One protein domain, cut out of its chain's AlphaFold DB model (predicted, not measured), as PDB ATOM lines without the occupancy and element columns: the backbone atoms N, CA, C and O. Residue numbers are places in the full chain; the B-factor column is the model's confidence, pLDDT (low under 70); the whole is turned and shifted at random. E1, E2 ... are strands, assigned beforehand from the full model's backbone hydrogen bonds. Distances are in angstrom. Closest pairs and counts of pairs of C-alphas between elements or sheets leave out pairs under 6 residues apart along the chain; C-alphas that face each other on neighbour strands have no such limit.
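Overview. This is residues 95 to 147 of the 179 residues of an uncharacterized protein of Streptomyces showdoensis (UniProt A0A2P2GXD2). The model shows one small sheet of five strands curled like part of a barrel, with E3 and E2 on one side facing E4 and E5 on the other, and E1 as the hinge between them. The barrel stays open: the edge strands E3 and E5 come near each other at one pair of C-alphas, but are not neighbours. The printed part has 53 residues, with no named helix and five named strands, E1 to E5 along the chain; the order across the sheet is E3, E2, E1, E4, E5, all antiparallel. The class is all strand, though under half of the residues, 26 of 53, are in named strands. The whole is compact, with a radius of gyration of the C-alphas of 10.6 A, and spans 31 by 24 by 15 A.

Arrangement. E1, residues 95 to 99, forms a hairpin with E2, residues 107 to 112, and N 98 and O 110 are 2.9 A apart, within hydrogen-bond range. E2 forms a hairpin with E3, residues 118 to 123, at 153 degrees between their directions; N 109 and O 121 are 2.8 A apart. E1, E2 and E3 are a meander, each strand the antiparallel neighbour of the one before. With E4, residues 129 to 134, they make a Greek key, four strands in a row of which the first is the antiparallel neighbour of the fourth: N 97 of E1 and O 130 of E4 are 2.9 A apart. The pairing is staggered, E1 pairing with E4 over residues 95 to 98 and with E2 over 98 to 99. E4 forms a hairpin with E5, residues 142 to 144, where N 133 and O 143 are 2.9 A apart. This is a folded sheet, one sheet bent back on itself: E3 and E2 face E4 and E5, with 19 pairs of C-alphas within 11 A. The closest C-alphas of E3 and E5, those of Tyr 121 and Ala 142, are 7.4 A apart. E2 and E5 are apart.

Along the chain. E1 begins at C-alpha 95, (16.303, 16.273, 38.056), and is 13.0 A long. E2 measures 16.3 A, E3 16.5 A and E4 15.4 A from first to last C-alpha. E3 begins at C-alpha 118, (17.509, 25.532, 31.673). E5, 6.9 A long, ends at C-alpha 144, (14.674, 9.162, 31.458).

Size, cuts and confidence. The C-alphas farthest apart, those of Tyr 103 and Asp 137, are 31.7 A from each other. The printed part has no cut, and no link is long. Mean pLDDT of the printed part is 71.7; residues 102 to 107, 124 to 126 and 136 to 147 are under 70.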
ATOM      1  N   VAL A  95      17.147  15.077  38.048       73.00
ATOM      2  CA  VAL A  95      16.303  16.273  38.056       73.00
ATOM      3  C   VAL A  95      14.896  15.916  37.589       73.00
ATOM      4  O   VAL A  95      14.686  14.970  36.820       73.00
ATOM      5  N   THR A  96      13.909  16.657  38.083       79.75
ATOM      6  CA  THR A  96      12.527  16.513  37.622       79.75
ATOM      7  C   THR A  96      12.315  17.482  36.474       79.75
ATOM      8  O   THR A  96      12.513  18.681  36.636       79.75
ATOM      9  N   ALA A  97      11.934  16.955  35.317       80.56
ATOM     10  CA  ALA A  97      11.618  17.762  34.155       80.56
ATOM     11  C   ALA A  97      10.104  17.899  34.019       80.56
ATOM     12  O   ALA A  97       9.366  16.911  34.133       80.56
ATOM     13  N   GLU A  98       9.650  19.119  33.760       82.00
ATOM     14  CA  GLU A  98       8.238  19.443  33.599       82.00
ATOM     15  C   GLU A  98       7.899  19.605  32.128       82.00
ATOM     16  O   GLU A  98       8.685  20.123  31.336       82.00
ATOM     17  N   ARG A  99       6.729  19.117  31.736       79.00
ATOM     18  CA  ARG A  99       6.300  19.148  30.346       79.00
ATOM     19  C   ARG A  99       5.975  20.585  29.923       79.00
ATOM     20  O   ARG A  99       5.116  21.222  30.517       79.00
ATOM     21  N   THR A 100       6.613  21.066  28.858       78.88
ATOM     22  CA  THR A 100       6.458  22.445  28.364       78.88
ATOM     23  C   THR A 100       5.129  22.669  27.633       78.88
ATOM     24  O   THR A 100       4.653  23.793  27.559       78.88
ATOM     25  N   SER A 101       4.520  21.610  27.086       72.81
ATOM     26  CA  SER A 101       3.210  21.676  26.425       72.81
ATOM     27  C   SER A 101       2.340  20.481  26.815       72.81
ATOM     28  O   SER A 101       2.784  19.346  26.615       72.81
ATOM     29  N   PRO A 102       1.109  20.684  27.320       65.00
ATOM     30  CA  PRO A 102       0.203  19.596  27.691       65.00
ATOM     31  C   PRO A 102      -0.354  18.825  26.481       65.00
ATOM     32  O   PRO A 102      -0.848  17.710  26.644       65.00
ATOM     33  N   TYR A 103      -0.224  19.361  25.263       59.81
ATOM     34  CA  TYR A 103      -0.817  18.796  24.050       59.81
ATOM     35  C   TYR A 103       0.237  18.088  23.172       59.81
ATOM     36  O   TYR A 103       1.322  18.618  22.938       59.81
ATOM     37  N   GLY A 104      -0.062  16.865  22.703       58.12
ATOM     38  CA  GLY A 104       0.775  16.085  21.764       58.12
ATOM     39  C   GLY A 104       1.289  14.729  22.291       58.12
ATOM     40  O   GLY A 104       1.296  14.481  23.495       58.12
ATOM     41  N   LYS A 105       1.718  13.827  21.387       57.03
ATOM     42  CA  LYS A 105       2.326  12.515  21.734       57.03
ATOM     43  C   LYS A 105       3.815  12.616  22.113       57.03
ATOM     44  O   LYS A 105       4.341  11.740  22.794       57.03
ATOM     45  N   SER A 106       4.498  13.673  21.672       61.91
ATOM     46  CA  SER A 106       5.875  14.008  22.050       61.91
ATOM     47  C   SER A 106       5.863  15.129  23.087       61.91
ATOM     48  O   SER A 106       5.499  16.263  22.772       61.91
ATOM     49  N   GLY A 107       6.245  14.815  24.321       65.88
ATOM     50  CA  GLY A 107       6.447  15.809  25.364       65.88
ATOM     51  C   GLY A 107       7.843  16.404  25.234       65.88
ATOM     52  O   GLY A 107       8.842  15.694  25.353       65.88
ATOM     53  N   VAL A 108       7.922  17.709  24.984       78.50
ATOM     54  CA  VAL A 108       9.131  18.466  25.311       78.50
ATOM     55  C   VAL A 108       9.066  18.740  26.807       78.50
ATOM     56  O   VAL A 108       8.049  19.226  27.299       78.50
ATOM     57  N   TYR A 109      10.119  18.374  27.523       78.44
ATOM     58  CA  TYR A 109      10.258  18.571  28.957       78.44
ATOM     59  C   TYR A 109      11.368  19.579  29.218       78.44
ATOM     60  O   TYR A 109      12.433  19.477  28.613       78.44
ATOM     61  N   ARG A 110      11.146  20.536  30.115       83.00
ATOM     62  CA  ARG A 110      12.160  21.494  30.557       83.00
ATOM     63  C   ARG A 110      12.654  21.112  31.946       83.00
ATOM     64  O   ARG A 110      11.848  20.779  32.814       83.00
ATOM     65  N   TYR A 111      13.961  21.152  32.150       81.44
ATOM     66  CA  TYR A 111      14.580  20.969  33.459       81.44
ATOM     67  C   TYR A 111      15.652  22.027  33.683       81.44
ATOM     68  O   TYR A 111      16.236  22.530  32.726       81.44
ATOM     69  N   THR A 112      15.905  22.343  34.946       78.81
ATOM     70  CA  THR A 112      16.996  23.228  35.351       78.81
ATOM     71  C   THR A 112      18.093  22.368  35.954       78.81
ATOM     72  O   THR A 112      17.813  21.505  36.792       78.81
ATOM     73  N   ASP A 113      19.320  22.543  35.483       77.38
ATOM     74  CA  ASP A 113      20.477  21.855  36.042       77.38
ATOM     75  C   ASP A 113      20.922  22.502  37.378       77.38
ATOM     76  O   ASP A 113      20.432  23.573  37.751       77.38
ATOM     77  N   PRO A 114      21.847  21.879  38.130       72.31
ATOM     78  CA  PRO A 114      22.370  22.450  39.374       72.31
ATOM     79  C   PRO A 114      23.119  23.776  39.192       72.31
ATOM     80  O   PRO A 114      23.294  24.503  40.164       72.31
ATOM     81  N   SER A 115      23.557  24.095  37.969       78.19
ATOM     82  CA  SER A 115      24.193  25.374  37.635       78.19
ATOM     83  C   SER A 115      23.180  26.498  37.377       78.19
ATOM     84  O   SER A 115      23.570  27.648  37.195       78.19
ATOM     85  N   GLY A 116      21.879  26.184  37.379       78.06
ATOM     86  CA  GLY A 116      20.795  27.124  37.096       78.06
ATOM     87  C   GLY A 116      20.442  27.246  35.611       78.06
ATOM     88  O   GLY A 116      19.535  28.004  35.259       78.06
ATOM     89  N   THR A 117      21.095  26.490  34.728       80.50
ATOM     90  CA  THR A 117      20.832  26.535  33.287       80.50
ATOM     91  C   THR A 117      19.614  25.681  32.942       80.50
ATOM     92  O   THR A 117      19.477  24.535  33.373       80.50
ATOM     93  N   SER A 118      18.697  26.244  32.153       80.00
ATOM     94  CA  SER A 118      17.509  25.532  31.673       80.00
ATOM     95  C   SER A 118      17.798  24.769  30.384       80.00
ATOM     96  O   SER A 118      18.222  25.356  29.391       80.00
ATOM     97  N   HIS A 119      17.458  23.484  30.372       82.50
ATOM     98  CA  HIS A 119      17.616  22.583  29.232       82.50
ATOM     99  C   HIS A 119      16.281  21.966  28.822       82.50
ATOM    100  O   HIS A 119      15.364  21.804  29.633       82.50
ATOM    101  N   THR A 120      16.176  21.585  27.550       79.81
ATOM    102  CA  THR A 120      15.007  20.898  26.990       79.81
ATOM    103  C   THR A 120      15.335  19.466  26.589       79.81
ATOM    104  O   THR A 120      16.328  19.182  25.926       79.81
ATOM    105  N   TYR A 121      14.450  18.550  26.966       76.75
ATOM    106  CA  TYR A 121      14.533  17.129  26.679       76.75
ATOM    107  C   TYR A 121      13.267  16.671  25.959       76.75
ATOM    108  O   TYR A 121      12.164  16.780  26.491       76.75
ATOM    109  N   SER A 122      13.412  16.158  24.739       73.94
ATOM    110  CA  SER A 122      12.282  15.655  23.955       73.94
ATOM    111  C   SER A 122      12.126  14.151  24.145       73.94
ATOM    112  O   SER A 122      13.060  13.385  23.897       73.94
ATOM    113  N   ARG A 123      10.938  13.715  24.573       71.31
ATOM    114  CA  ARG A 123      10.602  12.293  24.693       71.31
ATOM    115  C   ARG A 123       9.125  12.048  24.417       71.31
ATOM    116  O   ARG A 123       8.256  12.814  24.823       71.31
ATOM    117  N   GLN A 124       8.822  10.920  23.785       69.44
ATOM    118  CA  GLN A 124       7.459  10.395  23.752       69.44
ATOM    119  C   GLN A 124       7.098   9.836  25.132       69.44
ATOM    120  O   GLN A 124       7.467   8.717  25.487       69.44
ATOM    121  N   ALA A 125       6.439  10.659  25.938       68.00
ATOM    122  CA  ALA A 125       5.863  10.290  27.219       68.00
ATOM    123  C   ALA A 125       4.621  11.159  27.469       68.00
ATOM    124  O   ALA A 125       4.571  12.321  27.071       68.00
ATOM    125  N   TYR A 126       3.611  10.577  28.115       68.88
ATOM    126  CA  TYR A 126       2.349  11.263  28.419       68.88
ATOM    127  C   TYR A 126       2.342  11.930  29.799       68.88
ATOM    128  O   TYR A 126       1.476  12.753  30.078       68.88
ATOM    129  N   ALA A 127       3.315  11.606  30.655       72.19
ATOM    130  CA  ALA A 127       3.398  12.141  32.008       72.19
ATOM    131  C   ALA A 127       3.681  13.653  32.005       72.19
ATOM    132  O   ALA A 127       4.482  14.136  31.202       72.19
ATOM    133  N   SER A 128       3.062  14.398  32.922       74.88
ATOM    134  CA  SER A 128       3.302  15.838  33.120       74.88
ATOM    135  C   SER A 128       4.681  16.133  33.717       74.88
ATOM    136  O   SER A 128       5.278  17.167  33.424       74.88
ATOM    137  N   ARG A 129       5.212  15.194  34.506       76.50
ATOM    138  CA  ARG A 129       6.557  15.231  35.080       76.50
ATOM    139  C   ARG A 129       7.277  13.918  34.839       76.50
ATOM    140  O   ARG A 129       6.691  12.846  34.994       76.50
ATOM    141  N   ILE A 130       8.556  13.999  34.490       74.88
ATOM    142  CA  ILE A 130       9.433  12.832  34.363       74.88
ATOM    143  C   ILE A 130      10.720  13.057  35.149       74.88
ATOM    144  O   ILE A 130      11.235  14.170  35.214       74.88
ATOM    145  N   ARG A 131      11.263  11.986  35.737       74.56
ATOM    146  CA  ARG A 131      12.618  12.019  36.300       74.56
ATOM    147  C   ARG A 131      13.628  11.753  35.197       74.56
ATOM    148  O   ARG A 131      13.515  10.758  34.470       74.56
ATOM    149  N   ILE A 132      14.613  12.631  35.099       72.81
ATOM    150  CA  ILE A 132      15.703  12.553  34.133       72.81
ATOM    151  C   ILE A 132      17.009  12.503  34.913       72.81
ATOM    152  O   ILE A 132      17.223  13.307  35.816       72.81
ATOM    153  N   SER A 133      17.882  11.563  34.570       74.50
ATOM    154  CA  SER A 133      19.281  11.600  34.993       74.50
ATOM    155  C   SER A 133      20.086  12.284  33.894       74.50
ATOM    156  O   SER A 133      19.993  11.866  32.736       74.50
ATOM    157  N   HIS A 134      20.854  13.315  34.243       72.25
ATOM    158  CA  HIS A 134      21.758  14.003  33.317       72.25
ATOM    159  C   HIS A 134      23.210  13.911  33.798       72.25
ATOM    160  O   HIS A 134      23.464  13.773  34.999       72.25
ATOM    161  N   HIS A 135      24.157  13.944  32.860       74.25
ATOM    162  CA  HIS A 135      25.581  14.035  33.174       74.25
ATOM    163  C   HIS A 135      25.958  15.507  33.429       74.25
ATOM    164  O   HIS A 135      25.605  16.342  32.597       74.25
ATOM    165  N   PRO A 136      26.664  15.847  34.526       67.88
ATOM    166  CA  PRO A 136      26.991  17.241  34.850       67.88
ATOM    167  C   PRO A 136      27.888  17.904  33.792       67.88
ATOM    168  O   PRO A 136      27.660  19.051  33.433       67.88
ATOM    169  N   ASP A 137      28.850  17.160  33.238       68.56
ATOM    170  CA  ASP A 137      29.801  17.700  32.248       68.56
ATOM    171  C   ASP A 137      29.304  17.657  30.789       68.56
ATOM    172  O   ASP A 137      29.911  18.265  29.910       68.56
ATOM    173  N   ASP A 138      28.218  16.926  30.500       65.75
ATOM    174  CA  ASP A 138      27.654  16.835  29.144       65.75
ATOM    175  C   ASP A 138      26.112  16.816  29.187       65.75
ATOM    176  O   ASP A 138      25.500  15.743  29.287       65.75
ATOM    177  N   PRO A 139      25.450  17.985  29.062       64.69
ATOM    178  CA  PRO A 139      23.992  18.105  29.147       64.69
ATOM    179  C   PRO A 139      23.255  17.428  27.979       64.69
ATOM    180  O   PRO A 139      22.030  17.275  28.013       64.69
ATOM    181  N   ARG A 140      23.975  16.975  26.941       65.25
ATOM    182  CA  ARG A 140      23.398  16.196  25.833       65.25
ATOM    183  C   ARG A 140      23.103  14.755  26.245       65.25
ATOM    184  O   ARG A 140      22.276  14.094  25.614       65.25
ATOM    185  N   LEU A 141      23.751  14.266  27.301       62.50
ATOM    186  CA  LEU A 141      23.512  12.954  27.882       62.50
ATOM    187  C   LEU A 141      22.446  13.084  28.972       62.50
ATOM    188  O   LEU A 141      22.740  13.211  30.158       62.50
ATOM    189  N   ALA A 142      21.187  13.046  28.546       63.22
ATOM    190  CA  ALA A 142      20.027  13.022  29.424       63.22
ATOM    191  C   ALA A 142      19.192  11.772  29.130       63.22
ATOM    192  O   ALA A 142      18.823  11.499  27.984       63.22
ATOM    193  N   VAL A 143      18.893  10.988  30.163       67.25
ATOM    194  CA  VAL A 143      18.141   9.739  30.013       67.25
ATOM    195  C   VAL A 143      17.022   9.687  31.039       67.25
ATOM    196  O   VAL A 143      17.233   9.884  32.235       67.25
ATOM    197  N   GLY A 144      15.806   9.403  30.571       63.41
ATOM    198  CA  GLY A 144      14.674   9.162  31.458       63.41
ATOM    199  C   GLY A 144      14.926   7.954  32.365       63.41
ATOM    200  O   GLY A 144      15.376   6.905  31.901       63.41
ATOM    201  N   VAL A 145      14.608   8.079  33.652       59.53
ATOM    202  CA  VAL A 145      14.719   6.962  34.599       59.53
ATOM    203  C   VAL A 145      13.581   5.979  34.310       59.53
ATOM    204  O   VAL A 145      12.407   6.308  34.472       59.53
ATOM    205  N   TYR A 146      13.918   4.783  33.825       56.81
ATOM    206  CA  TYR A 146      12.951   3.701  33.612       56.81
ATOM    207  C   TYR A 146      12.869   2.823  34.869       56.81
ATOM    208  O   TYR A 146      13.900   2.634  35.521       56.81
ATOM    209  N   PRO A 147      11.699   2.235  35.186       55.28
ATOM    210  CA  PRO A 147      11.597   1.264  36.266       55.28
ATOM    211  C   PRO A 147      12.527   0.081  35.984       55.28
ATOM    212  O   PRO A 147      12.504  -0.482  34.886       55.28
TER     213      PRO A 147